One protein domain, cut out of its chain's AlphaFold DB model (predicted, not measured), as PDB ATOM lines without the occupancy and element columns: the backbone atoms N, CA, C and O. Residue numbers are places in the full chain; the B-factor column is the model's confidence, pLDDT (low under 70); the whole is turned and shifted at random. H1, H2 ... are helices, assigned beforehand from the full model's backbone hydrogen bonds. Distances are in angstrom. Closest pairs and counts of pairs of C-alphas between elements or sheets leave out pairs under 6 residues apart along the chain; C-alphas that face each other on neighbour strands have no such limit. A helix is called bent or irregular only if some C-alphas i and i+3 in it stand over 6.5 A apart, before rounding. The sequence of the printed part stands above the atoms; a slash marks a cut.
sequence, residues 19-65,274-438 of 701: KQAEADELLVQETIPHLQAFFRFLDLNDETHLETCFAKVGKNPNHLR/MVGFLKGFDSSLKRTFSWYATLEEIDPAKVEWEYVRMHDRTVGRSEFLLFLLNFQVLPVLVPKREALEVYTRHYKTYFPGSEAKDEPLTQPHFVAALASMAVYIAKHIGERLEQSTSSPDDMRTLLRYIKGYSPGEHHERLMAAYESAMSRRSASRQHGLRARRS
ATOM      1  N   LYS A  19      -7.142 -42.849 -17.999       76.94
ATOM      2  CA  LYS A  19      -7.962 -44.022 -17.643       76.94
ATOM      3  C   LYS A  19      -7.759 -44.480 -16.196       76.94
ATOM      4  O   LYS A  19      -8.716 -44.866 -15.538       76.94
ATOM      5  N   GLN A  20      -6.522 -44.436 -15.697       72.44
ATOM      6  CA  GLN A  20      -6.225 -44.756 -14.299       72.44
ATOM      7  C   GLN A  20      -6.849 -43.731 -13.343       72.44
ATOM      8  O   GLN A  20      -7.475 -44.124 -12.369       72.44
ATOM      9  N   ALA A  21      -6.768 -42.434 -13.657       70.19
ATOM     10  CA  ALA A  21      -7.394 -41.396 -12.838       70.19
ATOM     11  C   ALA A  21      -8.928 -41.480 -12.831       70.19
ATOM     12  O   ALA A  21      -9.533 -41.267 -11.786       70.19
ATOM     13  N   GLU A  22      -9.553 -41.824 -13.960       76.38
ATOM     14  CA  GLU A  22     -10.999 -42.076 -14.033       76.38
ATOM     15  C   GLU A  22     -11.399 -43.294 -13.183       76.38
ATOM     16  O   GLU A  22     -12.395 -43.248 -12.461       76.38
ATOM     17  N   ALA A  23     -10.605 -44.371 -13.214       76.69
ATOM     18  CA  ALA A  23     -10.831 -45.546 -12.373       76.69
ATOM     19  C   ALA A  23     -10.662 -45.231 -10.874       76.69
ATOM     20  O   ALA A  23     -11.468 -45.676 -10.054       76.69
ATOM     21  N   ASP A  24      -9.654 -44.434 -10.518       72.25
ATOM     22  CA  ASP A  24      -9.432 -43.987  -9.143       72.25
ATOM     23  C   ASP A  24     -10.554 -43.052  -8.673       72.25
ATOM     24  O   ASP A  24     -11.012 -43.170  -7.538       72.25
ATOM     25  N   GLU A  25     -11.053 -42.157  -9.529       76.69
ATOM     26  CA  GLU A  25     -12.185 -41.283  -9.206       76.69
ATOM     27  C   GLU A  25     -13.477 -42.079  -8.978       76.69
ATOM     28  O   GLU A  25     -14.211 -41.801  -8.027       76.69
ATOM     29  N   LEU A  26     -13.735 -43.116  -9.776       78.50
ATOM     30  CA  LEU A  26     -14.854 -44.028  -9.526       78.50
ATOM     31  C   LEU A  26     -14.699 -44.744  -8.177       78.50
ATOM     32  O   LEU A  26     -15.645 -44.786  -7.388       78.50
ATOM     33  N   LEU A  27     -13.490 -45.211  -7.849       75.50
ATOM     34  CA  LEU A  27     -13.203 -45.823  -6.550       75.50
ATOM     35  C   LEU A  27     -13.405 -44.831  -5.386       75.50
ATOM     36  O   LEU A  27     -13.925 -45.197  -4.327       75.50
ATOM     37  N   VAL A  28     -13.044 -43.556  -5.563       76.25
ATOM     38  CA  VAL A  28     -13.342 -42.481  -4.596       76.25
ATOM     39  C   VAL A  28     -14.849 -42.360  -4.385       76.25
ATOM     40  O   VAL A  28     -15.320 -42.312  -3.246       76.25
ATOM     41  N   GLN A  29     -15.611 -42.275  -5.473       82.75
ATOM     42  CA  GLN A  29     -17.054 -42.059  -5.409       82.75
ATOM     43  C   GLN A  29     -17.764 -43.227  -4.717       82.75
ATOM     44  O   GLN A  29     -18.663 -42.994  -3.906       82.75
ATOM     45  N   GLU A  30     -17.302 -44.458  -4.938       83.38
ATOM     46  CA  GLU A  30     -17.802 -45.643  -4.235       83.38
ATOM     47  C   GLU A  30     -17.395 -45.673  -2.753       83.38
ATOM     48  O   GLU A  30     -18.170 -46.113  -1.902       83.38
ATOM     49  N   THR A  31     -16.211 -45.165  -2.394       85.69
ATOM     50  CA  THR A  31     -15.712 -45.193  -1.004       85.69
ATOM     51  C   THR A  31     -16.289 -44.096  -0.106       85.69
ATOM     52  O   THR A  31     -16.400 -44.303   1.110       85.69
ATOM     53  N   ILE A  32     -16.711 -42.955  -0.665       88.44
ATOM     54  CA  ILE A  32     -17.273 -41.830   0.104       88.44
ATOM     55  C   ILE A  32     -18.471 -42.249   0.981       88.44
ATOM     56  O   ILE A  32     -18.425 -41.983   2.186       88.44
ATOM     57  N   PRO A  33     -19.523 -42.918   0.466       89.62
ATOM     58  CA  PRO A  33     -20.669 -43.328   1.280       89.62
ATOM     59  C   PRO A  33     -20.293 -44.241   2.452       89.62
ATOM     60  O   PRO A  33     -20.860 -44.118   3.539       89.62
ATOM     61  N   HIS A  34     -19.314 -45.126   2.257       90.81
ATOM     62  CA  HIS A  34     -18.827 -46.036   3.294       90.81
ATOM     63  C   HIS A  34     -18.115 -45.291   4.421       90.81
ATOM     64  O   HIS A  34     -18.347 -45.560   5.600       90.81
ATOM     65  N   LEU A  35     -17.291 -44.306   4.063       91.12
ATOM     66  CA  LEU A  35     -16.637 -43.431   5.028       91.12
ATOM     67  C   LEU A  35     -17.670 -42.598   5.784       91.12
ATOM     68  O   LEU A  35     -17.654 -42.575   7.013       91.12
ATOM     69  N   GLN A  36     -18.639 -42.008   5.084       91.19
ATOM     70  CA  GLN A  36     -19.728 -41.270   5.725       91.19
ATOM     71  C   GLN A  36     -20.508 -42.135   6.722       91.19
ATOM     72  O   GLN A  36     -20.743 -41.700   7.853       91.19
ATOM     73  N   ALA A  37     -20.868 -43.361   6.338       92.50
ATOM     74  CA  ALA A  37     -21.569 -44.296   7.211       92.50
ATOM     75  C   ALA A  37     -20.735 -44.676   8.442       92.50
ATOM     76  O   ALA A  37     -21.252 -44.673   9.559       92.50
ATOM     77  N   PHE A  38     -19.438 -44.941   8.262       95.88
ATOM     78  CA  PHE A  38     -18.537 -45.278   9.362       95.88
ATOM     79  C   PHE A  38     -18.346 -44.118  10.341       95.88
ATOM     80  O   PHE A  38     -18.490 -44.302  11.547       95.88
ATOM     81  N   PHE A  39     -18.098 -42.904   9.849       94.62
ATOM     82  CA  PHE A  39     -17.933 -41.726  10.704       94.62
ATOM     83  C   PHE A  39     -19.226 -41.337  11.432       94.62
ATOM     84  O   PHE A  39     -19.177 -40.967  12.605       94.62
ATOM     85  N   ARG A  40     -20.391 -41.498  10.789       93.62
ATOM     86  CA  ARG A  40     -21.698 -41.371  11.458       93.62
ATOM     87  C   ARG A  40     -21.917 -42.460  12.506       93.62
ATOM     88  O   ARG A  40     -22.466 -42.175  13.559       93.62
ATOM     89  N   PHE A  41     -21.471 -43.691  12.251       96.06
ATOM     90  CA  PHE A  41     -21.556 -44.782  13.224       96.06
ATOM     91  C   PHE A  41     -20.687 -44.546  14.464       96.06
ATOM     92  O   PHE A  41     -21.095 -44.926  15.563       96.06
ATOM     93  N   LEU A  42     -19.500 -43.956  14.286       96.12
ATOM     94  CA  LEU A  42     -18.636 -43.539  15.393       96.12
ATOM     95  C   LEU A  42     -19.239 -42.381  16.195       96.12
ATOM     96  O   LEU A  42     -18.850 -42.184  17.341       96.12
ATOM     97  N   ASP A  43     -20.151 -41.623  15.584       95.12
ATOM     98  CA  ASP A  43     -20.872 -40.498  16.177       95.12
ATOM     99  C   ASP A  43     -19.952 -39.523  16.927       95.12
ATOM    100  O   ASP A  43     -20.191 -39.115  18.061       95.12
ATOM    101  N   LEU A  44     -18.836 -39.166  16.280       94.31
ATOM    102  CA  LEU A  44     -17.802 -38.314  16.876       94.31
ATOM    103  C   LEU A  44     -18.294 -36.884  17.164       94.31
ATOM    104  O   LEU A  44     -17.594 -36.120  17.819       94.31
ATOM    105  N   ASN A  45     -19.470 -36.496  16.673       93.19
ATOM    106  CA  ASN A  45     -20.042 -35.173  16.914       93.19
ATOM    107  C   ASN A  45     -20.971 -35.144  18.137       93.19
ATOM    108  O   ASN A  45     -21.239 -34.060  18.656       93.19
ATOM    109  N   ASP A  46     -21.439 -36.297  18.628       94.19
ATOM    110  CA  ASP A  46     -22.179 -36.372  19.885       94.19
ATOM    111  C   ASP A  46     -21.199 -36.377  21.069       94.19
ATOM    112  O   ASP A  46     -20.576 -37.389  21.408       94.19
ATOM    113  N   GLU A  47     -21.080 -35.226  21.739       92.00
ATOM    114  CA  GLU A  47     -20.240 -35.088  22.932       92.00
ATOM    115  C   GLU A  47     -20.590 -36.105  24.020       92.00
ATOM    116  O   GLU A  47     -19.700 -36.593  24.717       92.00
ATOM    117  N   THR A  48     -21.870 -36.444  24.177       92.94
ATOM    118  CA  THR A  48     -22.310 -37.373  25.221       92.94
ATOM    119  C   THR A  48     -21.906 -38.806  24.893       92.94
ATOM    120  O   THR A  48     -21.493 -39.559  25.786       92.94
ATOM    121  N   HIS A  49     -21.942 -39.172  23.608       93.12
ATOM    122  CA  HIS A  49     -21.429 -40.451  23.135       93.12
ATOM    123  C   HIS A  49     -19.914 -40.544  23.332       93.12
ATOM    124  O   HIS A  49     -19.434 -41.515  23.927       93.12
ATOM    125  N   LEU A  50     -19.170 -39.508  22.924       92.94
ATOM    126  CA  LEU A  50     -17.724 -39.421  23.137       92.94
ATOM    127  C   LEU A  50     -17.356 -39.549  24.618       92.94
ATOM    128  O   LEU A  50     -16.515 -40.375  24.971       92.94
ATOM    129  N   GLU A  51     -18.012 -38.792  25.498       91.19
ATOM    130  CA  GLU A  51     -17.777 -38.854  26.943       91.19
ATOM    131  C   GLU A  51     -18.077 -40.240  27.519       91.19
ATOM    132  O   GLU A  51     -17.325 -40.736  28.360       91.19
ATOM    133  N   THR A  52     -19.126 -40.904  27.029       92.06
ATOM    134  CA  THR A  52     -19.447 -42.284  27.417       92.06
ATOM    135  C   THR A  52     -18.355 -43.254  26.967       92.06
ATOM    136  O   THR A  52     -17.945 -44.126  27.737       92.06
ATOM    137  N   CYS A  53     -17.851 -43.112  25.740       92.38
ATOM    138  CA  CYS A  53     -16.757 -43.927  25.212       92.38
ATOM    139  C   CYS A  53     -15.441 -43.685  25.966       92.38
ATOM    140  O   CYS A  53     -14.738 -44.641  26.286       92.38
ATOM    141  N   PHE A  54     -15.147 -42.439  26.321       93.06
ATOM    142  CA  PHE A  54     -13.994 -42.060  27.137       93.06
ATOM    143  C   PHE A  54     -14.092 -42.608  28.564       93.06
ATOM    144  O   PHE A  54     -13.132 -43.197  29.065       93.06
ATOM    145  N   ALA A  55     -15.271 -42.531  29.185       89.06
ATOM    146  CA  ALA A  55     -15.505 -43.058  30.527       89.06
ATOM    147  C   ALA A  55     -15.283 -44.580  30.625       89.06
ATOM    148  O   ALA A  55     -14.844 -45.061  31.671       89.06
ATOM    149  N   LYS A  56     -15.510 -45.343  29.542       89.88
ATOM    150  CA  LYS A  56     -15.215 -46.792  29.499       89.88
ATOM    151  C   LYS A  56     -13.731 -47.112  29.691       89.88
ATOM    152  O   LYS A  56     -13.415 -48.207  30.146       89.88
ATOM    153  N   VAL A  57     -12.833 -46.170  29.391       87.00
ATOM    154  CA  VAL A  57     -11.385 -46.326  29.612       87.00
ATOM    155  C   VAL A  57     -10.997 -46.105  31.082       87.00
ATOM    156  O   VAL A  57      -9.854 -46.316  31.466       87.00
ATOM    157  N   GLY A  58     -11.939 -45.698  31.937       81.19
ATOM    158  CA  GLY A  58     -11.697 -45.480  33.367       81.19
ATOM    159  C   GLY A  58     -11.187 -44.081  33.716       81.19
ATOM    160  O   GLY A  58     -11.068 -43.755  34.897       81.19
ATOM    161  N   LYS A  59     -10.958 -43.214  32.724       76.75
ATOM    162  CA  LYS A  59     -10.723 -41.783  32.947       76.75
ATOM    163  C   LYS A  59     -12.056 -41.042  32.906       76.75
ATOM    164  O   LYS A  59     -12.782 -41.093  31.919       76.75
ATOM    165  N   ASN A  60     -12.403 -40.366  33.998       66.62
ATOM    166  CA  ASN A  60     -13.667 -39.644  34.088       66.62
ATOM    167  C   ASN A  60     -13.570 -38.316  33.298       66.62
ATOM    168  O   ASN A  60     -12.743 -37.471  33.649       66.62
ATOM    169  N   PRO A  61     -14.416 -38.087  32.273       57.84
ATOM    170  CA  PRO A  61     -14.362 -36.892  31.421       57.84
ATOM    171  C   PRO A  61     -14.572 -35.577  32.190       57.84
ATOM    172  O   PRO A  61     -14.114 -34.520  31.756       57.84
ATOM    173  N   ASN A  62     -15.176 -35.628  33.382       60.22
ATOM    174  CA  ASN A  62     -15.335 -34.460  34.252       60.22
ATOM    175  C   ASN A  62     -14.004 -33.884  34.767       60.22
ATOM    176  O   ASN A  62     -13.980 -32.742  35.227       60.22
ATOM    177  N   HIS A  63     -12.908 -34.643  34.689       53.66
ATOM    178  CA  HIS A  63     -11.572 -34.129  34.997       53.66
ATOM    179  C   HIS A  63     -11.072 -33.158  33.915       53.66
ATOM    180  O   HIS A  63     -10.291 -32.273  34.238       53.66
ATOM    181  N   LEU A  64     -11.571 -33.260  32.675       51.25
ATOM    182  CA  LEU A  64     -11.203 -32.368  31.569       51.25
ATOM    183  C   LEU A  64     -11.991 -31.055  31.575       51.25
ATOM    184  O   LEU A  64     -11.415 -29.982  31.430       51.25
ATOM    185  N   ARG A  65     -13.317 -31.110  31.786       52.97
ATOM    186  CA  ARG A  65     -14.182 -29.912  31.701       52.97
ATOM    187  C   ARG A  65     -13.837 -28.831  32.736       52.97
ATOM    188  O   ARG A  65     -14.156 -27.666  32.520       52.97
ATOM    189  N   MET A 274     -13.501 -35.615   0.214       74.88
ATOM    190  CA  MET A 274     -13.217 -36.356   1.448       74.88
ATOM    191  C   MET A 274     -12.554 -35.464   2.486       74.88
ATOM    192  O   MET A 274     -12.959 -35.467   3.641       74.88
ATOM    193  N   VAL A 275     -11.580 -34.650   2.079       77.12
ATOM    194  CA  VAL A 275     -10.944 -33.676   2.973       77.12
ATOM    195  C   VAL A 275     -11.986 -32.693   3.504       77.12
ATOM    196  O   VAL A 275     -12.010 -32.420   4.701       77.12
ATOM    197  N   GLY A 276     -12.888 -32.203   2.648       82.19
ATOM    198  CA  GLY A 276     -14.013 -31.361   3.059       82.19
ATOM    199  C   GLY A 276     -14.929 -32.054   4.073       82.19
ATOM    200  O   GLY A 276     -15.297 -31.448   5.077       82.19
ATOM    201  N   PHE A 277     -15.238 -33.336   3.857       84.88
ATOM    202  CA  PHE A 277     -16.017 -34.145   4.794       84.88
ATOM    203  C   PHE A 277     -15.295 -34.342   6.139       84.88
ATOM    204  O   PHE A 277     -15.868 -34.061   7.190       84.88
ATOM    205  N   LEU A 278     -14.027 -34.763   6.116       86.56
ATOM    206  CA  LEU A 278     -13.212 -35.013   7.309       86.56
ATOM    207  C   LEU A 278     -12.935 -33.736   8.107       86.56
ATOM    208  O   LEU A 278     -12.897 -33.796   9.334       86.56
ATOM    209  N   LYS A 279     -12.830 -32.574   7.446       88.06
ATOM    210  CA  LYS A 279     -12.734 -31.266   8.117       88.06
ATOM    211  C   LYS A 279     -13.910 -31.010   9.063       88.06
ATOM    212  O   LYS A 279     -13.711 -30.399  10.107       88.06
ATOM    213  N   GLY A 280     -15.100 -31.531   8.753       90.44
ATOM    214  CA  GLY A 280     -16.262 -31.457   9.644       90.44
ATOM    215  C   GLY A 280     -16.105 -32.240  10.955       90.44
ATOM    216  O   GLY A 280     -16.816 -31.956  11.912       90.44
ATOM    217  N   PHE A 281     -15.168 -33.190  11.013       92.44
ATOM    218  CA  PHE A 281     -14.881 -34.025  12.182       92.44
ATOM    219  C   PHE A 281     -13.503 -33.749  12.794       92.44
ATOM    220  O   PHE A 281     -13.131 -34.424  13.751       92.44
ATOM    221  N   ASP A 282     -12.731 -32.795  12.263       93.12
ATOM    222  CA  ASP A 282     -11.319 -32.609  12.619       93.12
ATOM    223  C   ASP A 282     -11.115 -32.364  14.122       93.12
ATOM    224  O   ASP A 282     -10.291 -33.022  14.757       93.12
ATOM    225  N   SER A 283     -11.926 -31.493  14.729       94.25
ATOM    226  CA  SER A 283     -11.857 -31.204  16.166       94.25
ATOM    227  C   SER A 283     -12.149 -32.442  17.022       94.25
ATOM    228  O   SER A 283     -11.398 -32.749  17.953       94.25
ATOM    229  N   SER A 284     -13.193 -33.201  16.687       95.31
ATOM    230  CA  SER A 284     -13.559 -34.433  17.389       95.31
ATOM    231  C   SER A 284     -12.548 -35.557  17.178       95.31
ATOM    232  O   SER A 284     -12.251 -36.302  18.116       95.31
ATOM    233  N   LEU A 285     -11.977 -35.667  15.977       95.81
ATOM    234  CA  LEU A 285     -10.908 -36.611  15.656       95.81
ATOM    235  C   LEU A 285      -9.639 -36.294  16.435       95.81
ATOM    236  O   LEU A 285      -9.090 -37.192  17.064       95.81
ATOM    237  N   LYS A 286      -9.203 -35.031  16.455       96.06
ATOM    238  CA  LYS A 286      -8.053 -34.575  17.249       96.06
ATOM    239  C   LYS A 286      -8.277 -34.816  18.733       96.06
ATOM    240  O   LYS A 286      -7.401 -35.368  19.391       96.06
ATOM    241  N   ARG A 287      -9.460 -34.491  19.262       95.25
ATOM    242  CA  ARG A 287      -9.818 -34.758  20.664       95.25
ATOM    243  C   ARG A 287      -9.775 -36.251  20.989       95.25
ATOM    244  O   ARG A 287      -9.210 -36.647  22.003       95.25
ATOM    245  N   THR A 288     -10.345 -37.077  20.117       96.06
ATOM    246  CA  THR A 288     -10.353 -38.535  20.271       96.06
ATOM    247  C   THR A 288      -8.941 -39.099  20.201       96.06
ATOM    248  O   THR A 288      -8.528 -39.805  21.113       96.06
ATOM    249  N   PHE A 289      -8.170 -38.735  19.178       97.25
ATOM    250  CA  PHE A 289      -6.767 -39.117  19.056       97.25
ATOM    251  C   PHE A 289      -5.985 -38.719  20.307       97.25
ATOM    252  O   PHE A 289      -5.302 -39.557  20.884       97.25
ATOM    253  N   SER A 290      -6.159 -37.484  20.786       96.44
ATOM    254  CA  SER A 290      -5.437 -36.985  21.959       96.44
ATOM    255  C   SER A 290      -5.752 -37.787  23.210       96.44
ATOM    256  O   SER A 290      -4.848 -38.135  23.966       96.44
ATOM    257  N   TRP A 291      -7.021 -38.153  23.398       95.38
ATOM    258  CA  TRP A 291      -7.446 -39.015  24.495       95.38
ATOM    259  C   TRP A 291      -6.746 -40.378  24.469       95.38
ATOM    260  O   TRP A 291      -6.214 -40.813  25.489       95.38
ATOM    261  N   TYR A 292      -6.716 -41.043  23.311       96.81
ATOM    262  CA  TYR A 292      -6.095 -42.365  23.186       96.81
ATOM    263  C   TYR A 292      -4.561 -42.315  23.168       96.81
ATOM    264  O   TYR A 292      -3.926 -43.235  23.672       96.81
ATOM    265  N   ALA A 293      -3.958 -41.235  22.671       96.81
ATOM    266  CA  ALA A 293      -2.508 -41.026  22.686       96.81
ATOM    267  C   ALA A 293      -1.966 -40.706  24.092       96.81
ATOM    268  O   ALA A 293      -0.765 -40.783  24.336       96.81
ATOM    269  N   THR A 294      -2.843 -40.329  25.028       96.12
ATOM    270  CA  THR A 294      -2.465 -39.893  26.380       96.12
ATOM    271  C   THR A 294      -3.057 -40.789  27.457       96.12
ATOM    272  O   THR A 294      -3.198 -40.356  28.596       96.12
ATOM    273  N   LEU A 295      -3.410 -42.047  27.158       93.75
ATOM    274  CA  LEU A 295      -4.038 -42.951  28.136       93.75
ATOM    275  C   LEU A 295      -3.231 -43.142  29.423       93.75
ATOM    276  O   LEU A 295      -3.832 -43.295  30.483       93.75
ATOM    277  N   GLU A 296      -1.913 -43.024  29.365       91.81
ATOM    278  CA  GLU A 296      -1.039 -43.119  30.537       91.81
ATOM    279  C   GLU A 296      -0.976 -41.818  31.360       91.81
ATOM    280  O   GLU A 296      -0.626 -41.842  32.538       91.81
ATOM    281  N   GLU A 297      -1.369 -40.674  30.789       91.44
ATOM    282  CA  GLU A 297      -1.291 -39.375  31.465       91.44
ATOM    283  C   GLU A 297      -2.448 -39.169  32.453       91.44
ATOM    284  O   GLU A 297      -3.628 -39.293  32.115       91.44
ATOM    285  N   ILE A 298      -2.121 -38.815  33.693       86.06
ATOM    286  CA  ILE A 298      -3.107 -38.579  34.763       86.06
ATOM    287  C   ILE A 298      -3.649 -37.142  34.710       86.06
ATOM    288  O   ILE A 298      -4.773 -36.878  35.144       86.06
ATOM    289  N   ASP A 299      -2.845 -36.211  34.194       82.69
ATOM    290  CA  ASP A 299      -3.165 -34.790  34.169       82.69
ATOM    291  C   ASP A 299      -4.144 -34.461  33.027       82.69
ATOM    292  O   ASP A 299      -3.808 -34.677  31.861       82.69
ATOM    293  N   PRO A 300      -5.341 -33.919  33.325       79.38
ATOM    294  CA  PRO A 300      -6.307 -33.535  32.302       79.38
ATOM    295  C   PRO A 300      -5.783 -32.485  31.315       79.38
ATOM    296  O   PRO A 300      -6.183 -32.521  30.153       79.38
ATOM    297  N   ALA A 301      -4.883 -31.587  31.734       80.00
ATOM    298  CA  ALA A 301      -4.327 -30.555  30.852       80.00
ATOM    299  C   ALA A 301      -3.466 -31.153  29.725       80.00
ATOM    300  O   ALA A 301      -3.324 -30.570  28.655       80.00
ATOM    301  N   LYS A 302      -2.926 -32.358  29.937       88.06
ATOM    302  CA  LYS A 302      -2.110 -33.072  28.948       88.06
ATOM    303  C   LYS A 302      -2.927 -33.868  27.934       88.06
ATOM    304  O   LYS A 302      -2.354 -34.498  27.057       88.06
ATOM    305  N   VAL A 303      -4.252 -33.872  28.049       88.62
ATOM    306  CA  VAL A 303      -5.141 -34.604  27.131       88.62
ATOM    307  C   VAL A 303      -5.573 -33.726  25.946       88.62
ATOM    308  O   VAL A 303      -6.285 -34.173  25.048       88.62
ATOM    309  N   GLU A 304      -5.147 -32.464  25.925       92.94
ATOM    310  CA  GLU A 304      -5.446 -31.526  24.849       92.94
ATOM    311  C   GLU A 304      -4.620 -31.804  23.587       92.94
ATOM    312  O   GLU A 304      -3.473 -32.251  23.647       92.94
ATOM    313  N   TRP A 305      -5.204 -31.481  22.429       95.25
ATOM    314  CA  TRP A 305      -4.555 -31.652  21.125       95.25
ATOM    315  C   TRP A 305      -3.209 -30.936  21.041       95.25
ATOM    316  O   TRP A 305      -2.250 -31.494  20.519       95.25
ATOM    317  N   GLU A 306      -3.117 -29.738  21.612       94.81
ATOM    318  CA  GLU A 306      -1.888 -28.953  21.574       94.81
ATOM    319  C   GLU A 306      -0.748 -29.629  22.343       94.81
ATOM    320  O   GLU A 306       0.387 -29.656  21.874       94.81
ATOM    321  N   TYR A 307      -1.048 -30.269  23.478       94.75
ATOM    322  CA  TYR A 307      -0.056 -31.051  24.212       94.75
ATOM    323  C   TYR A 307       0.429 -32.246  23.388       94.75
ATOM    324  O   TYR A 307       1.634 -32.470  23.269       94.75
ATOM    325  N   VAL A 308      -0.507 -32.995  22.805       96.12
ATOM    326  CA  VAL A 308      -0.222 -34.180  21.984       96.12
ATOM    327  C   VAL A 308       0.624 -33.824  20.769       96.12
ATOM    328  O   VAL A 308       1.586 -34.535  20.485       96.12
ATOM    329  N   ARG A 309       0.317 -32.698  20.119       95.56
ATOM    330  CA  ARG A 309       1.077 -32.145  18.996       95.56
ATOM    331  C   ARG A 309       2.483 -31.711  19.414       95.56
ATOM    332  O   ARG A 309       3.441 -32.098  18.767       95.56
ATOM    333  N   MET A 310       2.623 -30.961  20.510       95.44
ATOM    334  CA  MET A 310       3.933 -30.481  20.979       95.44
ATOM    335  C   MET A 310       4.872 -31.594  21.469       95.44
ATOM    336  O   MET A 310       6.079 -31.381  21.527       95.44
ATOM    337  N   HIS A 311       4.332 -32.748  21.868       95.62
ATOM    338  CA  HIS A 311       5.109 -33.864  22.422       95.62
ATOM    339  C   HIS A 311       5.148 -35.082  21.492       95.62
ATOM    340  O   HIS A 311       5.475 -36.172  21.965       95.62
ATOM    341  N   ASP A 312       4.754 -34.922  20.223       94.88
ATOM    342  CA  ASP A 312       4.701 -35.987  19.213       94.88
ATOM    343  C   ASP A 312       4.075 -37.285  19.746       94.88
ATOM    344  O   ASP A 312       4.571 -38.397  19.544       94.88
ATOM    345  N   ARG A 313       2.974 -37.148  20.495       96.06
ATOM    346  CA  ARG A 313       2.295 -38.305  21.081       96.06
ATOM    347  C   ARG A 313       1.604 -39.102  19.985       96.06
ATOM    348  O   ARG A 313       1.017 -38.564  19.046       96.06
ATOM    349  N   THR A 314       1.653 -40.412  20.139       96.38
ATOM    350  CA  THR A 314       1.222 -41.374  19.132       96.38
ATOM    351  C   THR A 314       0.305 -42.423  19.753       96.38
ATOM    352  O   THR A 314       0.274 -42.619  20.967       96.38
ATOM    353  N   VAL A 315      -0.498 -43.074  18.916       96.62
ATOM    354  CA  VAL A 315      -1.447 -44.119  19.315       96.62
ATOM    355  C   VAL A 315      -0.854 -45.465  18.933       96.62
ATOM    356  O   VAL A 315      -0.789 -45.808  17.753       96.62
ATOM    357  N   GLY A 316      -0.425 -46.234  19.928       95.62
ATOM    358  CA  GLY A 316       0.046 -47.592  19.714       95.62
ATOM    359  C   GLY A 316      -1.075 -48.557  19.328       95.62
ATOM    360  O   GLY A 316      -2.268 -48.238  19.231       95.62
ATOM    361  N   ARG A 317      -0.674 -49.805  19.105       95.88
ATOM    362  CA  ARG A 317      -1.565 -50.889  18.691       95.88
ATOM    363  C   ARG A 317      -2.656 -51.188  19.724       95.88
ATOM    364  O   ARG A 317      -3.798 -51.464  19.346       95.88
ATOM    365  N   SER A 318      -2.318 -51.180  21.014       96.00
ATOM    366  CA  SER A 318      -3.268 -51.417  22.109       96.00
ATOM    367  C   SER A 318      -4.304 -50.304  22.197       96.00
ATOM    368  O   SER A 318      -5.498 -50.589  22.315       96.00
ATOM    369  N   GLU A 319      -3.860 -49.059  22.072       96.81
ATOM    370  CA  GLU A 319      -4.680 -47.853  22.161       96.81
ATOM    371  C   GLU A 319      -5.649 -47.797  20.974       96.81
ATOM    372  O   GLU A 319      -6.840 -47.538  21.160       96.81
ATOM    373  N   PHE A 320      -5.178 -48.149  19.773       97.44
ATOM    374  CA  PHE A 320      -6.012 -48.255  18.575       97.44
ATOM    375  C   PHE A 320      -7.100 -49.331  18.714       97.44
ATOM    376  O   PHE A 320      -8.273 -49.082  18.431       97.44
ATOM    377  N   LEU A 321      -6.749 -50.530  19.192       97.25
ATOM    378  CA  LEU A 321      -7.740 -51.583  19.433       97.25
ATOM    379  C   LEU A 321      -8.741 -51.201  20.528       97.25
ATOM    380  O   LEU A 321      -9.924 -51.535  20.415       97.25
ATOM    381  N   LEU A 322      -8.286 -50.518  21.579       97.06
ATOM    382  CA  LEU A 322      -9.152 -50.040  22.650       97.06
ATOM    383  C   LEU A 322     -10.130 -48.977  22.138       97.06
ATOM    384  O   LEU A 322     -11.312 -49.037  22.478       97.06
ATOM    385  N   PHE A 323      -9.670 -48.071  21.271       97.62
ATOM    386  CA  PHE A 323     -10.537 -47.149  20.539       97.62
ATOM    387  C   PHE A 323     -11.635 -47.917  19.794       97.62
ATOM    388  O   PHE A 323     -12.821 -47.723  20.072       97.62
ATOM    389  N   LEU A 324     -11.270 -48.871  18.935       97.88
ATOM    390  CA  LEU A 324     -12.254 -49.635  18.160       97.88
ATOM    391  C   LEU A 324     -13.231 -50.426  19.046       97.88
ATOM    392  O   LEU A 324     -14.402 -50.587  18.694       97.88
ATOM    393  N   LEU A 325     -12.780 -50.913  20.203       96.94
ATOM    394  CA  LEU A 325     -13.628 -51.610  21.169       96.94
ATOM    395  C   LEU A 325     -14.642 -50.664  21.834       96.94
ATOM    396  O   LEU A 325     -15.823 -51.000  21.938       96.94
ATOM    397  N   ASN A 326     -14.216 -49.474  22.262       96.25
ATOM    398  CA  ASN A 326     -15.090 -48.528  22.962       96.25
ATOM    399  C   ASN A 326     -16.221 -47.998  22.079       96.25
ATOM    400  O   ASN A 326     -17.354 -47.867  22.562       96.25
ATOM    401  N   PHE A 327     -15.920 -47.789  20.796       96.50
ATOM    402  CA  PHE A 327     -16.875 -47.390  19.759       96.50
ATOM    403  C   PHE A 327     -17.668 -48.569  19.165       96.50
ATOM    404  O   PHE A 327     -18.451 -48.381  18.237       96.50
ATOM    405  N   GLN A 328     -17.527 -49.782  19.718       96.00
ATOM    406  CA  GLN A 328     -18.248 -50.993  19.290       96.00
ATOM    407  C   GLN A 328     -17.985 -51.397  17.830       96.00
ATOM    408  O   GLN A 328     -18.796 -52.087  17.213       96.00
ATOM    409  N   VAL A 329     -16.835 -51.008  17.274       96.88
ATOM    410  CA  VAL A 329     -16.364 -51.532  15.986       96.88
ATOM    411  C   VAL A 329     -15.906 -52.983  16.168       96.88
ATOM    412  O   VAL A 329     -16.249 -53.851  15.364       96.88
ATOM    413  N   LEU A 330     -15.197 -53.273  17.266       96.69
ATOM    414  CA  LEU A 330     -14.829 -54.632  17.669       96.69
ATOM    415  C   LEU A 330     -15.830 -55.217  18.688       96.69
ATOM    416  O   LEU A 330     -16.296 -54.488  19.564       96.69
ATOM    417  N   PRO A 331     -16.097 -56.537  18.663       95.38
ATOM    418  CA  PRO A 331     -15.753 -57.492  17.606       95.38
ATOM    419  C   PRO A 331     -16.804 -57.536  16.484       95.38
ATOM    420  O   PRO A 331     -16.727 -58.407  15.625       95.38
ATOM    421  N   VAL A 332     -17.831 -56.679  16.533       94.81
ATOM    422  CA  VAL A 332     -19.050 -56.850  15.734       94.81
ATOM    423  C   VAL A 332     -18.820 -56.506  14.264       94.81
ATOM    424  O   VAL A 332     -19.014 -57.369  13.408       94.81
ATOM    425  N   LEU A 333     -18.374 -55.285  13.963       95.94
ATOM    426  CA  LEU A 333     -18.158 -54.846  12.582       95.94
ATOM    427  C   LEU A 333     -16.892 -55.464  11.992       95.94
ATOM    428  O   LEU A 333     -16.883 -55.867  10.834       95.94
ATOM    429  N   VAL A 334     -15.841 -55.564  12.805       96.31
ATOM    430  CA  VAL A 334     -14.539 -56.090  12.391       96.31
ATOM    431  C   VAL A 334     -14.045 -57.083  13.441       96.31
ATOM    432  O   VAL A 334     -14.132 -56.803  14.639       96.31
ATOM    433  N   PRO A 335     -13.513 -58.250  13.051       96.31
ATOM    434  CA  PRO A 335     -12.834 -59.124  13.994       96.31
ATOM    435  C   PRO A 335     -11.453 -58.556  14.359       96.31
ATOM    436  O   PRO A 335     -10.772 -57.929  13.551       96.31
ATOM    437  N   LYS A 336     -10.984 -58.832  15.581       96.88
ATOM    438  CA  LYS A 336      -9.710 -58.293  16.100       96.88
ATOM    439  C   LYS A 336      -8.514 -58.527  15.163       96.88
ATOM    440  O   LYS A 336      -7.655 -57.658  15.062       96.88
ATOM    441  N   ARG A 337      -8.439 -59.697  14.517       96.81
ATOM    442  CA  ARG A 337      -7.352 -60.052  13.590       96.81
ATOM    443  C   ARG A 337      -7.258 -59.054  12.436       96.81
ATOM    444  O   ARG A 337      -6.197 -58.502  12.197       96.81
ATOM    445  N   GLU A 338      -8.380 -58.781  11.795       96.75
ATOM    446  CA  GLU A 338      -8.462 -57.928  10.609       96.75
ATOM    447  C   GLU A 338      -8.176 -56.470  10.965       96.75
ATOM    448  O   GLU A 338      -7.441 -55.781  10.262       96.75
ATOM    449  N   ALA A 339      -8.634 -56.022  12.140       96.75
ATOM    450  CA  ALA A 339      -8.287 -54.695  12.635       96.75
ATOM    451  C   ALA A 339      -6.769 -54.510  12.837       96.75
ATOM    452  O   ALA A 339      -6.226 -53.440  12.563       96.75
ATOM    453  N   LEU A 340      -6.075 -55.562  13.284       96.00
ATOM    454  CA  LEU A 340      -4.617 -55.570  13.420       96.00
ATOM    455  C   LEU A 340      -3.898 -55.624  12.074       96.00
ATOM    456  O   LEU A 340      -2.838 -55.015  11.928       96.00
ATOM    457  N   GLU A 341      -4.455 -56.337  11.099       95.00
ATOM    458  CA  GLU A 341      -3.918 -56.370   9.740       95.00
ATOM    459  C   GLU A 341      -4.024 -54.989   9.078       95.00
ATOM    460  O   GLU A 341      -3.045 -54.533   8.485       95.00
ATOM    461  N   VAL A 342      -5.141 -54.271   9.261       93.44
ATOM    462  CA  VAL A 342      -5.296 -52.874   8.808       93.44
ATOM    463  C   VAL A 342      -4.268 -51.960   9.479       93.44
ATOM    464  O   VAL A 342      -3.573 -51.225   8.777       93.44
ATOM    465  N   TYR A 343      -4.113 -52.042  10.806       95.06
ATOM    466  CA  TYR A 343      -3.097 -51.278  11.544       95.06
ATOM    467  C   TYR A 343      -1.687 -51.536  10.990       95.06
ATOM    468  O   TYR A 343      -0.974 -50.608  10.614       95.06
ATOM    469  N   THR A 344      -1.309 -52.812  10.868       92.88
ATOM    470  CA  THR A 344       0.026 -53.230  10.413       92.88
ATOM    471  C   THR A 344       0.287 -52.803   8.972       92.88
ATOM    472  O   THR A 344       1.399 -52.399   8.637       92.88
ATOM    473  N   ARG A 345      -0.727 -52.891   8.103       89.50
ATOM    474  CA  ARG A 345      -0.616 -52.481   6.700       89.50
ATOM    475  C   ARG A 345      -0.352 -50.986   6.578       89.50
ATOM    476  O   ARG A 345       0.517 -50.608   5.796       89.50
ATOM    477  N   HIS A 346      -1.070 -50.160   7.340       86.94
ATOM    478  CA  HIS A 346      -0.836 -48.713   7.361       86.94
ATOM    479  C   HIS A 346       0.549 -48.395   7.876       86.94
ATOM    480  O   HIS A 346       1.319 -47.730   7.196       86.94
ATOM    481  N   TYR A 347       0.907 -48.978   9.010       87.31
ATOM    482  CA  TYR A 347       2.224 -48.801   9.589       87.31
ATOM    483  C   TYR A 347       3.359 -49.110   8.586       87.31
ATOM    484  O   TYR A 347       4.162 -48.235   8.267       87.31
ATOM    485  N   LYS A 348       3.356 -50.303   7.973       89.06
ATOM    486  CA  LYS A 348       4.362 -50.705   6.967       89.06
ATOM    487  C   LYS A 348       4.375 -49.828   5.714       89.06
ATOM    488  O   LYS A 348       5.376 -49.775   5.005       89.06
ATOM    489  N   THR A 349       3.247 -49.198   5.395       86.75
ATOM    490  CA  THR A 349       3.108 -48.336   4.215       86.75
ATOM    491  C   THR A 349       3.843 -47.015   4.417       86.75
ATOM    492  O   THR A 349       4.481 -46.556   3.468       86.75
ATOM    493  N   TYR A 350       3.779 -46.446   5.623       82.38
ATOM    494  CA  TYR A 350       4.371 -45.145   5.950       82.38
ATOM    495  C   TYR A 350       5.792 -45.240   6.502       82.38
ATOM    496  O   TYR A 350       6.589 -44.337   6.260       82.38
ATOM    497  N   PHE A 351       6.137 -46.352   7.152       84.88
ATOM    498  CA  PHE A 351       7.469 -46.593   7.709       84.88
ATOM    499  C   PHE A 351       8.135 -47.803   7.034       84.88
ATOM    500  O   PHE A 351       8.379 -48.831   7.675       84.88
ATOM    501  N   PRO A 352       8.394 -47.743   5.709       87.81
ATOM    502  CA  PRO A 352       9.065 -48.831   5.017       87.81
ATOM    503  C   PRO A 352      10.484 -48.996   5.576       87.81
ATOM    504  O   PRO A 352      11.280 -48.063   5.547       87.81
ATOM    505  N   GLY A 353      10.799 -50.194   6.067       87.25
ATOM    506  CA  GLY A 353      12.124 -50.531   6.595       87.25
ATOM    507  C   GLY A 353      12.252 -50.476   8.116       87.25
ATOM    508  O   GLY A 353      13.286 -50.895   8.625       87.25
ATOM    509  N   SER A 354      11.224 -50.043   8.853       83.25
ATOM    510  CA  SER A 354      11.249 -50.235  10.301       83.25
ATOM    511  C   SER A 354      10.959 -51.697  10.658       83.25
ATOM    512  O   SER A 354       9.916 -52.261  10.311       83.25
ATOM    513  N   GLU A 355      11.906 -52.321  11.359       82.31
ATOM    514  CA  GLU A 355      11.761 -53.668  11.919       82.31
ATOM    515  C   GLU A 355      10.907 -53.685  13.195       82.31
ATOM    516  O   GLU A 355      10.517 -54.759  13.673       82.31
ATOM    517  N   ALA A 356      10.589 -52.511  13.755       77.81
ATOM    518  CA  ALA A 356       9.769 -52.408  14.949       77.81
ATOM    519  C   ALA A 356       8.366 -52.953  14.652       77.81
ATOM    520  O   ALA A 356       7.647 -52.465  13.780       77.81
ATOM    521  N   LYS A 357       7.970 -54.005  15.376       73.25
ATOM    522  CA  LYS A 357       6.697 -54.703  15.145       73.25
ATOM    523  C   LYS A 357       5.466 -53.903  15.584       73.25
ATOM    524  O   LYS A 357       4.369 -54.249  15.158       73.25
ATOM    525  N   ASP A 358       5.640 -52.861  16.396       77.38
ATOM    526  CA  ASP A 358       4.548 -52.119  17.033       77.38
ATOM    527  C   ASP A 358       4.877 -50.619  17.161       77.38
ATOM    528  O   ASP A 358       4.765 -50.030  18.234       77.38
ATOM    529  N   GLU A 359       5.303 -49.979  16.074       82.94
ATOM    530  CA  GLU A 359       5.457 -48.522  16.084       82.94
ATOM    531  C   GLU A 359       4.084 -47.825  16.106       82.94
ATOM    532  O   GLU A 359       3.105 -48.325  15.529       82.94
ATOM    533  N   PRO A 360       3.983 -46.693  16.814       93.06
ATOM    534  CA  PRO A 360       2.713 -46.055  17.105       93.06
ATOM    535  C   PRO A 360       2.274 -45.091  15.984       93.06
ATOM    536  O   PRO A 360       3.084 -44.474  15.296       93.06
ATOM    537  N   LEU A 361       0.963 -44.954  15.780       94.62
ATOM    538  CA  LEU A 361       0.379 -44.101  14.742       94.62
ATOM    539  C   LEU A 361       0.384 -42.627  15.166       94.62
ATOM    540  O   LEU A 361      -0.143 -42.274  16.222       94.62
ATOM    541  N   THR A 362       0.897 -41.748  14.308       94.75
ATOM    542  CA  THR A 362       0.651 -40.298  14.406       94.75
ATOM    543  C   THR A 362      -0.800 -39.977  14.018       94.75
ATOM    544  O   THR A 362      -1.506 -40.827  13.470       94.75
ATOM    545  N   GLN A 363      -1.273 -38.754  14.282       94.69
ATOM    546  CA  GLN A 363      -2.673 -38.390  14.014       94.69
ATOM    547  C   GLN A 363      -3.092 -38.573  12.541       94.69
ATOM    548  O   GLN A 363      -4.140 -39.191  12.322       94.69
ATOM    549  N   PRO A 364      -2.296 -38.169  11.530       92.62
ATOM    550  CA  PRO A 364      -2.656 -38.410  10.131       92.62
ATOM    551  C   PRO A 364      -2.754 -39.905   9.802       92.62
ATOM    552  O   PRO A 364      -3.707 -40.348   9.159       92.62
ATOM    553  N   HIS A 365      -1.818 -40.712  10.313       92.38
ATOM    554  CA  HIS A 365      -1.822 -42.162  10.105       92.38
ATOM    555  C   HIS A 365      -2.993 -42.848  10.821       92.38
ATOM    556  O   HIS A 365      -3.558 -43.806  10.298       92.38
ATOM    557  N   PHE A 366      -3.405 -42.342  11.986       95.19
ATOM    558  CA  PHE A 366      -4.606 -42.801  12.677       95.19
ATOM    559  C   PHE A 366      -5.861 -42.561  11.829       95.19
ATOM    560  O   PHE A 366      -6.649 -43.487  11.638       95.19
ATOM    561  N   VAL A 367      -6.022 -41.366  11.250       94.44
ATOM    562  CA  VAL A 367      -7.161 -41.055  10.364       94.44
ATOM    563  C   VAL A 367      -7.143 -41.934   9.106       94.44
ATOM    564  O   VAL A 367      -8.180 -42.488   8.736       94.44
ATOM    565  N   ALA A 368      -5.975 -42.149   8.494       89.81
ATOM    566  CA  ALA A 368      -5.828 -43.052   7.349       89.81
ATOM    567  C   ALA A 368      -6.197 -44.511   7.698       89.81
ATOM    568  O   ALA A 368      -6.889 -45.191   6.929       89.81
ATOM    569  N   ALA A 369      -5.807 -44.981   8.888       93.94
ATOM    570  CA  ALA A 369      -6.174 -46.303   9.388       93.94
ATOM    571  C   ALA A 369      -7.689 -46.441   9.605       93.94
ATOM    572  O   ALA A 369      -8.264 -47.471   9.237       93.94
ATOM    573  N   LEU A 370      -8.357 -45.406  10.130       95.06
ATOM    574  CA  LEU A 370      -9.821 -45.370  10.234       95.06
ATOM    575  C   LEU A 370     -10.493 -45.419   8.865       95.06
ATOM    576  O   LEU A 370     -11.474 -46.144   8.693       95.06
ATOM    577  N   ALA A 371      -9.949 -44.704   7.881       91.81
ATOM    578  CA  ALA A 371     -10.510 -44.707   6.541       91.81
ATOM    579  C   ALA A 371     -10.439 -46.100   5.896       91.81
ATOM    580  O   ALA A 371     -11.427 -46.604   5.361       91.81
ATOM    581  N   SER A 372      -9.305 -46.790   6.030       91.75
ATOM    582  CA  SER A 372      -9.201 -48.180   5.566       91.75
ATOM    583  C   SER A 372     -10.057 -49.157   6.360       91.75
ATOM    584  O   SER A 372     -10.508 -50.154   5.797       91.75
ATOM    585  N   MET A 373     -10.325 -48.875   7.638       95.44
ATOM    586  CA  MET A 373     -11.284 -49.656   8.416       95.44
ATOM    587  C   MET A 373     -12.695 -49.533   7.839       95.44
ATOM    588  O   MET A 373     -13.379 -50.542   7.697       95.44
ATOM    589  N   ALA A 374     -13.118 -48.324   7.462       94.12
ATOM    590  CA  ALA A 374     -14.424 -48.100   6.846       94.12
ATOM    591  C   ALA A 374     -14.578 -48.892   5.539       94.12
ATOM    592  O   ALA A 374     -15.580 -49.582   5.350       94.12
ATOM    593  N   VAL A 375     -13.552 -48.862   4.680       91.00
ATOM    594  CA  VAL A 375     -13.521 -49.637   3.426       91.00
ATOM    595  C   VAL A 375     -13.556 -51.140   3.706       91.00
ATOM    596  O   VAL A 375     -14.297 -51.880   3.059       91.00
ATOM    597  N   TYR A 376     -12.800 -51.606   4.704       94.44
ATOM    598  CA  TYR A 376     -12.832 -53.007   5.113       94.44
ATOM    599  C   TYR A 376     -14.234 -53.432   5.569       94.44
ATOM    600  O   TYR A 376     -14.734 -54.468   5.126       94.44
ATOM    601  N   ILE A 377     -14.882 -52.636   6.427       95.06
ATOM    602  CA  ILE A 377     -16.230 -52.926   6.930       95.06
ATOM    603  C   ILE A 377     -17.214 -52.968   5.770       95.06
ATOM    604  O   ILE A 377     -17.969 -53.926   5.661       95.06
ATOM    605  N   ALA A 378     -17.190 -51.976   4.884       91.88
ATOM    606  CA  ALA A 378     -18.059 -51.926   3.716       91.88
ATOM    607  C   ALA A 378     -17.989 -53.188   2.853       91.88
ATOM    608  O   ALA A 378     -19.023 -53.717   2.452       91.88
ATOM    609  N   LYS A 379     -16.779 -53.710   2.629       93.06
ATOM    610  CA  LYS A 379     -16.578 -54.922   1.833       93.06
ATOM    611  C   LYS A 379     -17.139 -56.183   2.502       93.06
ATOM    612  O   LYS A 379     -17.641 -57.055   1.805       93.06
ATOM    613  N   HIS A 380     -17.069 -56.283   3.830       95.50
ATOM    614  CA  HIS A 380     -17.384 -57.527   4.552       95.50
ATOM    615  C   HIS A 380     -18.680 -57.463   5.373       95.50
ATOM    616  O   HIS A 380     -19.081 -58.464   5.962       95.50
ATOM    617  N   ILE A 381     -19.372 -56.321   5.433       94.69
ATOM    618  CA  ILE A 381     -20.570 -56.154   6.271       94.69
ATOM    619  C   ILE A 381     -21.688 -57.138   5.896       94.69
ATOM    620  O   ILE A 381     -22.391 -57.614   6.783       94.69
ATOM    621  N   GLY A 382     -21.812 -57.491   4.610       93.31
ATOM    622  CA  GLY A 382     -22.752 -58.510   4.134       93.31
ATOM    623  C   GLY A 382     -22.480 -59.872   4.770       93.31
ATOM    624  O   GLY A 382     -23.347 -60.422   5.442       93.31
ATOM    625  N   GLU A 383     -21.241 -60.361   4.674       94.25
ATOM    626  CA  GLU A 383     -20.814 -61.613   5.316       94.25
ATOM    627  C   GLU A 383     -21.000 -61.558   6.841       94.25
ATOM    628  O   GLU A 383     -21.446 -62.522   7.468       94.25
ATOM    629  N   ARG A 384     -20.714 -60.404   7.461       94.06
ATOM    630  CA  ARG A 384     -20.910 -60.204   8.905       94.06
ATOM    631  C   ARG A 384     -22.381 -60.282   9.306       94.06
ATOM    632  O   ARG A 384     -22.666 -60.844  10.363       94.06
ATOM    633  N   LEU A 385     -23.309 -59.765   8.499       94.12
ATOM    634  CA  LEU A 385     -24.753 -59.883   8.745       94.12
ATOM    635  C   LEU A 385     -25.215 -61.341   8.720       94.12
ATOM    636  O   LEU A 385     -26.027 -61.746   9.552       94.12
ATOM    637  N   GLU A 386     -24.668 -62.141   7.810       90.38
ATOM    638  CA  GLU A 386     -24.988 -63.565   7.712       90.38
ATOM    639  C   GLU A 386     -24.409 -64.371   8.883       90.38
ATOM    640  O   GLU A 386     -25.087 -65.236   9.442       90.38
ATOM    641  N   GLN A 387     -23.191 -64.036   9.316       90.31
ATOM    642  CA  GLN A 387     -22.511 -64.706  10.428       90.31
ATOM    643  C   GLN A 387     -23.058 -64.311  11.813       90.31
ATOM    644  O   GLN A 387     -23.045 -65.128  12.735       90.31
ATOM    645  N   SER A 388     -23.555 -63.083  11.991       84.38
ATOM    646  CA  SER A 388     -23.917 -62.524  13.314       84.38
ATOM    647  C   SER A 388     -25.298 -62.949  13.838       84.38
ATOM    648  O   SER A 388     -25.833 -62.352  14.772       84.38
ATOM    649  N   THR A 389     -25.889 -64.010  13.282       76.12
ATOM    650  CA  THR A 389     -27.236 -64.504  13.641       76.12
ATOM    651  C   THR A 389     -27.382 -64.941  15.109       76.12
ATOM    652  O   THR A 389     -28.501 -65.058  15.621       76.12
ATOM    653  N   SER A 390     -26.276 -65.137  15.826       76.38
ATOM    654  CA  SER A 390     -26.259 -65.615  17.210       76.38
ATOM    655  C   SER A 390     -26.646 -64.531  18.236       76.38
ATOM    656  O   SER A 390     -27.528 -64.761  19.076       76.38
ATOM    657  N   SER A 391     -26.088 -63.319  18.154       90.56
ATOM    658  CA  SER A 391     -26.213 -62.286  19.201       90.56
ATOM    659  C   SER A 391     -27.219 -61.174  18.844       90.56
ATOM    660  O   SER A 391     -27.141 -60.578  17.771       90.56
ATOM    661  N   PRO A 392     -28.197 -60.847  19.722       90.75
ATOM    662  CA  PRO A 392     -29.140 -59.756  19.461       90.75
ATOM    663  C   PRO A 392     -28.475 -58.377  19.511       90.75
ATOM    664  O   PRO A 392     -28.922 -57.471  18.813       90.75
ATOM    665  N   ASP A 393     -27.429 -58.222  20.317       92.38
ATOM    666  CA  ASP A 393     -26.721 -56.952  20.467       92.38
ATOM    667  C   ASP A 393     -25.806 -56.674  19.270       92.38
ATOM    668  O   ASP A 393     -25.693 -55.527  18.826       92.38
ATOM    669  N   ASP A 394     -25.254 -57.726  18.664       93.81
ATOM    670  CA  ASP A 394     -24.471 -57.628  17.431       93.81
ATOM    671  C   ASP A 394     -25.371 -57.141  16.290       93.81
ATOM    672  O   ASP A 394     -25.042 -56.173  15.607       93.81
ATOM    673  N   MET A 395     -26.577 -57.709  16.167       94.50
ATOM    674  CA  MET A 395     -27.571 -57.260  15.187       94.50
ATOM    675  C   MET A 395     -28.002 -55.803  15.403       94.50
ATOM    676  O   MET A 395     -28.198 -55.074  14.432       94.50
ATOM    677  N   ARG A 396     -28.127 -55.328  16.648       95.12
ATOM    678  CA  ARG A 396     -28.413 -53.903  16.918       95.12
ATOM    679  C   ARG A 396     -27.269 -52.999  16.465       95.12
ATOM    680  O   ARG A 396     -27.519 -51.933  15.906       95.12
ATOM    681  N   THR A 397     -26.032 -53.428  16.691       94.06
ATOM    682  CA  THR A 397     -24.831 -52.682  16.298       94.06
ATOM    683  C   THR A 397     -24.695 -52.625  14.774       94.06
ATOM    684  O   THR A 397     -24.478 -51.548  14.220       94.06
ATOM    685  N   LEU A 398     -24.920 -53.748  14.087       95.06
ATOM    686  CA  LEU A 398     -24.951 -53.819  12.623       95.06
ATOM    687  C   LEU A 398     -26.055 -52.927  12.045       95.06
ATOM    688  O   LEU A 398     -25.795 -52.148  11.133       95.06
ATOM    689  N   LEU A 399     -27.259 -52.951  12.626       95.69
ATOM    690  CA  LEU A 399     -28.345 -52.062  12.210       95.69
ATOM    691  C   LEU A 399     -27.985 -50.584  12.405       95.69
ATOM    692  O   LEU A 399     -28.293 -49.766  11.541       95.69
ATOM    693  N   ARG A 400     -27.319 -50.226  13.514       94.88
ATOM    694  CA  ARG A 400     -26.837 -48.853  13.737       94.88
ATOM    695  C   ARG A 400     -25.869 -48.423  12.636       94.88
ATOM    696  O   ARG A 400     -25.978 -47.300  12.159       94.88
ATOM    697  N   TYR A 401     -24.963 -49.309  12.220       94.12
ATOM    698  CA  TYR A 401     -24.040 -49.045  11.115       94.12
ATOM    699  C   TYR A 401     -24.780 -48.849   9.784       94.12
ATOM    700  O   TYR A 401     -24.553 -47.854   9.100       94.12
ATOM    701  N   ILE A 402     -25.732 -49.732   9.454       94.56
ATOM    702  CA  ILE A 402     -26.516 -49.645   8.209       94.56
ATOM    703  C   ILE A 402     -27.341 -48.351   8.152       94.56
ATOM    704  O   ILE A 402     -27.405 -47.703   7.108       94.56
ATOM    705  N   LYS A 403     -27.914 -47.922   9.283       91.94
ATOM    706  CA  LYS A 403     -28.639 -46.645   9.398       91.94
ATOM    707  C   LYS A 403     -27.756 -45.408   9.202       91.94
ATOM    708  O   LYS A 403     -28.291 -44.334   8.951       91.94
ATOM    709  N   GLY A 404     -26.433 -45.538   9.326       86.06
ATOM    710  CA  GLY A 404     -25.490 -44.453   9.054       86.06
ATOM    711  C   GLY A 404     -25.364 -44.115   7.564       86.06
ATOM    712  O   GLY A 404     -24.992 -42.988   7.225       86.06
ATOM    713  N   TYR A 405     -25.695 -45.054   6.672       83.25
ATOM    714  CA  TYR A 405     -25.675 -44.821   5.229       83.25
ATOM    715  C   TYR A 405     -26.750 -43.823   4.806       83.25
ATOM    716  O   TYR A 405     -27.867 -43.822   5.321       83.25
ATOM    717  N   SER A 406     -26.413 -42.987   3.825       72.38
ATOM    718  CA  SER A 406     -27.428 -42.233   3.092       72.38
ATOM    719  C   SER A 406     -28.326 -43.216   2.315       72.38
ATOM    720  O   SER A 406     -27.804 -44.216   1.813       72.38
ATOM    721  N   PRO A 407     -29.645 -42.968   2.216       71.62
ATOM    722  CA  PRO A 407     -30.550 -43.826   1.452       71.62
ATOM    723  C   PRO A 407     -30.066 -43.991   0.005       71.62
ATOM    724  O   PRO A 407     -29.700 -43.008  -0.637       71.62
ATOM    725  N   GLY A 408     -30.040 -45.228  -0.487       85.50
ATOM    726  CA  GLY A 408     -29.576 -45.589  -1.826       85.50
ATOM    727  C   GLY A 408     -29.473 -47.107  -1.989       85.50
ATOM    728  O   GLY A 408     -29.673 -47.847  -1.024       85.50
ATOM    729  N   GLU A 409     -29.111 -47.582  -3.183       86.75
ATOM    730  CA  GLU A 409     -29.124 -49.020  -3.505       86.75
ATOM    731  C   GLU A 409     -28.312 -49.875  -2.522       86.75
ATOM    732  O   GLU A 409     -28.740 -50.954  -2.117       86.75
ATOM    733  N   HIS A 410     -27.133 -49.401  -2.105       86.25
ATOM    734  CA  HIS A 410     -26.301 -50.149  -1.164       86.25
ATOM    735  C   HIS A 410     -26.968 -50.270   0.215       86.25
ATOM    736  O   HIS A 410     -26.943 -51.341   0.819       86.25
ATOM    737  N   HIS A 411     -27.612 -49.202   0.696       92.00
ATOM    738  CA  HIS A 411     -28.366 -49.227   1.950       92.00
ATOM    739  C   HIS A 411     -29.533 -50.220   1.874       92.00
ATOM    740  O   HIS A 411     -29.702 -51.026   2.785       92.00
ATOM    741  N   GLU A 412     -30.288 -50.214   0.774       93.81
ATOM    742  CA  GLU A 412     -31.409 -51.137   0.557       93.81
ATOM    743  C   GLU A 412     -30.950 -52.599   0.522       93.81
ATOM    744  O   GLU A 412     -31.535 -53.444   1.203       93.81
ATOM    745  N   ARG A 413     -29.846 -52.900  -0.178       93.62
ATOM    746  CA  ARG A 413     -29.250 -54.249  -0.196       93.62
ATOM    747  C   ARG A 413     -28.843 -54.708   1.207       93.62
ATOM    748  O   ARG A 413     -29.115 -55.848   1.582       93.62
ATOM    749  N   LEU A 414     -28.221 -53.832   2.001       93.69
ATOM    750  CA  LEU A 414     -27.831 -54.155   3.378       93.69
ATOM    751  C   LEU A 414     -29.035 -54.328   4.311       93.69
ATOM    752  O   LEU A 414     -29.019 -55.222   5.159       93.69
ATOM    753  N   MET A 415     -30.081 -53.516   4.157       95.69
ATOM    754  CA  MET A 415     -31.323 -53.654   4.919       95.69
ATOM    755  C   MET A 415     -32.049 -54.960   4.579       95.69
ATOM    756  O   MET A 415     -32.432 -55.687   5.494       95.69
ATOM    757  N   ALA A 416     -32.135 -55.331   3.300       95.12
ATOM    758  CA  ALA A 416     -32.695 -56.617   2.882       95.12
ATOM    759  C   ALA A 416     -31.892 -57.806   3.448       95.12
ATOM    760  O   ALA A 416     -32.465 -58.773   3.959       95.12
ATOM    761  N   ALA A 417     -30.555 -57.723   3.437       94.31
ATOM    762  CA  ALA A 417     -29.690 -58.731   4.055       94.31
ATOM    763  C   ALA A 417     -29.905 -58.823   5.578       94.31
ATOM    764  O   ALA A 417     -29.963 -59.923   6.139       94.31
ATOM    765  N   TYR A 418     -30.080 -57.682   6.251       95.50
ATOM    766  CA  TYR A 418     -30.397 -57.615   7.677       95.50
ATOM    767  C   TYR A 418     -31.752 -58.259   8.005       95.50
ATOM    768  O   TYR A 418     -31.843 -59.073   8.930       95.50
ATOM    769  N   GLU A 419     -32.795 -57.944   7.238       95.31
ATOM    770  CA  GLU A 419     -34.138 -58.516   7.395       95.31
ATOM    771  C   GLU A 419     -34.147 -60.028   7.147       95.31
ATOM    772  O   GLU A 419     -34.747 -60.784   7.920       95.31
ATOM    773  N   SER A 420     -33.405 -60.493   6.139       94.75
ATOM    774  CA  SER A 420     -33.194 -61.921   5.878       94.75
ATOM    775  C   SER A 420     -32.487 -62.614   7.050       94.75
ATOM    776  O   SER A 420     -32.951 -63.648   7.544       94.75
ATOM    777  N   ALA A 421     -31.417 -62.017   7.590       93.88
ATOM    778  CA  ALA A 421     -30.717 -62.543   8.763       93.88
ATOM    779  C   ALA A 421     -31.622 -62.599  10.012       93.88
ATOM    780  O   ALA A 421     -31.624 -63.601  10.736       93.88
ATOM    781  N   MET A 422     -32.443 -61.569  10.240       94.38
ATOM    782  CA  MET A 422     -33.431 -61.539  11.326       94.38
ATOM    783  C   MET A 422     -34.546 -62.578  11.143       94.38
ATOM    784  O   MET A 422     -34.969 -63.205  12.123       94.38
ATOM    785  N   SER A 423     -34.984 -62.812   9.907       93.62
ATOM    786  CA  SER A 423     -35.989 -63.827   9.569       93.62
ATOM    787  C   SER A 423     -35.458 -65.239   9.814       93.62
ATOM    788  O   SER A 423     -36.092 -66.015  10.533       93.62
ATOM    789  N   ARG A 424     -34.237 -65.548   9.343       92.75
ATOM    790  CA  ARG A 424     -33.552 -66.830   9.611       92.75
ATOM    791  C   ARG A 424     -33.402 -67.098  11.106       92.75
ATOM    792  O   ARG A 424     -33.659 -68.203  11.582       92.75
ATOM    793  N   ARG A 425     -33.044 -66.067  11.873       91.00
ATOM    794  CA  ARG A 425     -32.928 -66.163  13.330       91.00
ATOM    795  C   ARG A 425     -34.271 -66.427  14.009       91.00
ATOM    796  O   ARG A 425     -34.339 -67.220  14.949       91.00
ATOM    797  N   SER A 426     -35.331 -65.769  13.550       91.38
ATOM    798  CA  SER A 426     -36.686 -65.964  14.073       91.38
ATOM    799  C   SER A 426     -37.189 -67.379  13.783       91.38
ATOM    800  O   SER A 426     -37.706 -68.031  14.690       91.38
ATOM    801  N   ALA A 427     -36.931 -67.899  12.579       92.44
ATOM    802  CA  ALA A 427     -37.215 -69.285  12.217       92.44
ATOM    803  C   ALA A 427     -36.423 -70.276  13.088       92.44
ATOM    804  O   ALA A 427     -37.012 -71.174  13.686       92.44
ATOM    805  N   SER A 428     -35.112 -70.071  13.262       90.19
ATOM    806  CA  SER A 428     -34.270 -70.910  14.132       90.19
ATOM    807  C   SER A 428     -34.771 -70.931  15.585       90.19
ATOM    808  O   SER A 428     -34.865 -71.996  16.199       90.19
ATOM    809  N   ARG A 429     -35.202 -69.779  16.123       89.31
ATOM    810  CA  ARG A 429     -35.832 -69.703  17.453       89.31
ATOM    811  C   ARG A 429     -37.157 -70.456  17.517       89.31
ATOM    812  O   ARG A 429     -37.402 -71.143  18.505       89.31
ATOM    813  N   GLN A 430     -38.002 -70.347  16.494       90.81
ATOM    814  CA  GLN A 430     -39.258 -71.096  16.438       90.81
ATOM    815  C   GLN A 430     -39.013 -72.607  16.359       90.81
ATOM    816  O   GLN A 430     -39.682 -73.353  17.072       90.81
ATOM    817  N   HIS A 431     -38.024 -73.060  15.582       89.00
ATOM    818  CA  HIS A 431     -37.616 -74.466  15.547       89.00
ATOM    819  C   HIS A 431     -37.097 -74.944  16.907       89.00
ATOM    820  O   HIS A 431     -37.537 -75.989  17.383       89.00
ATOM    821  N   GLY A 432     -36.258 -74.154  17.585       88.56
ATOM    822  CA  GLY A 432     -35.785 -74.473  18.936       88.56
ATOM    823  C   GLY A 432     -36.914 -74.549  19.972       88.56
ATOM    824  O   GLY A 432     -36.942 -75.463  20.794       88.56
ATOM    825  N   LEU A 433     -37.893 -73.639  19.907       88.94
ATOM    826  CA  LEU A 433     -39.071 -73.662  20.782       88.94
ATOM    827  C   LEU A 433     -39.999 -74.846  20.483       88.94
ATOM    828  O   LEU A 433     -40.532 -75.440  21.416       88.94
ATOM    829  N   ARG A 434     -40.184 -75.210  19.207       85.75
ATOM    830  CA  ARG A 434     -40.958 -76.400  18.814       85.75
ATOM    831  C   ARG A 434     -40.283 -77.684  19.290       85.75
ATOM    832  O   ARG A 434     -40.960 -78.517  19.884       85.75
ATOM    833  N   ALA A 435     -38.969 -77.810  19.107       81.81
ATOM    834  CA  ALA A 435     -38.197 -78.950  19.601       81.81
ATOM    835  C   ALA A 435     -38.301 -79.070  21.129       81.81
ATOM    836  O   ALA A 435     -38.598 -80.142  21.650       81.81
ATOM    837  N   ARG A 436     -38.165 -77.951  21.851       82.88
ATOM    838  CA  ARG A 436     -38.302 -77.931  23.310       82.88
ATOM    839  C   ARG A 436     -39.715 -78.286  23.784       82.88
ATOM    840  O   ARG A 436     -39.843 -79.089  24.698       82.88
ATOM    841  N   ARG A 437     -40.765 -77.760  23.141       84.06
ATOM    842  CA  ARG A 437     -42.158 -78.136  23.453       84.06
ATOM    843  C   ARG A 437     -42.443 -79.611  23.163       84.06
ATOM    844  O   ARG A 437     -43.178 -80.233  23.919       84.06
ATOM    845  N   SER A 438     -41.871 -80.171  22.096       75.69
ATOM    846  CA  SER A 438     -42.002 -81.599  21.775       75.69
ATOM    847  C   SER A 438     -41.395 -82.478  22.877       75.69
ATOM    848  O   SER A 438     -42.038 -83.413  23.349       75.69
TER     849      SER A 438
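Overview. This is residues 19 to 65 and 274 to 438 of the 701 residues of an uncharacterized protein of Chlamydomonas eustigma (UniProt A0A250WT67). A long kinked helix, H10, runs through the middle of an all-helix body; H9 folds back along it, H1b crosses it, and H11 and H12 pack at its far end. H5 packs on the first residues of H10, with H6, H7 and H8 around H5, while residues 19 to 27 of H1 and 429 to 438 of H12 stick out as two arms. The printed part has 212 residues with twelve named helices, H1 to H12 in order, and no named strand. It is compact, with a radius of gyration of the C-alphas of 19.4 A and spans of 66 by 51 by 35 A.

Along the chain. H1, residues 19 to 42, begins at C-alpha 19 (-7.962, -44.022, -17.643). By its hydrogen bonds it was assigned as one helix, but it is bent, with C-alphas 30 and 33 6.6 A apart; its arms are H1a, residues 19 to 30, and H1b, residues 33 to 42. H2 is residues 47 to 55, H3 62 to 65, H4 274 to 279, H5 282 to 293, at 15.8 A, H6 300 to 303, H7 305 to 310 and H8 317 to 326. H9, residues 336 to 350, measures 21.8 A. H10, residues 363 to 390, measures 36.2 A and begins at C-alpha 363 (-2.673, -38.390, 14.014); it has a kink of 69 degrees near residue 382 and is irregular, with C-alphas 387 and 390 7.8 A apart. H11 is residues 392 to 403, and H12, residues 409 to 438, measures 43.2 A and ends at C-alpha 438 (-42.002, -81.599, 21.775).

Arrangement. H10 is the hub, touching five helices. H9 and H10 form a helical hairpin at a shallow tilt of 26 degrees, closest at C-alphas His 346 and Ala 369, 6.2 A. H1b is about perpendicular to H10 at 89 degrees; C-alphas Leu 35 and Ala 374 are closest, 5.5 A. H12 touches H10 with residues 414 to 425 alone, closest at C-alphas Glu 386 and Ala 421, 5.9 A. H11 and H12 form a helical hairpin at 17 degrees, closest at C-alphas Ile 402 and His 411, 6.5 A. H5 touches H10, H7 and H8, closest to H8 at C-alphas Tyr 292 and Glu 319, 5.8 A. H3 touches H6, closest at C-alphas Leu 64 and Pro 300, 5.1 A. H2 is close to H5 but not clearly touching; H4 is near H1b. Every O i to N i+4 pair is within hydrogen-bond range in H1a, H1b, H2, H4, H5, H7, H8, H9, H11 and H12; in H10, 20 of 24 are.

Size, cuts and confidence. Residues 66 to 273 are not printed; C-alphas 65 and 274 are 30.9 A apart across the cut. The link from H9 to H10 is long. Residues 60 to 65 are under pLDDT 70.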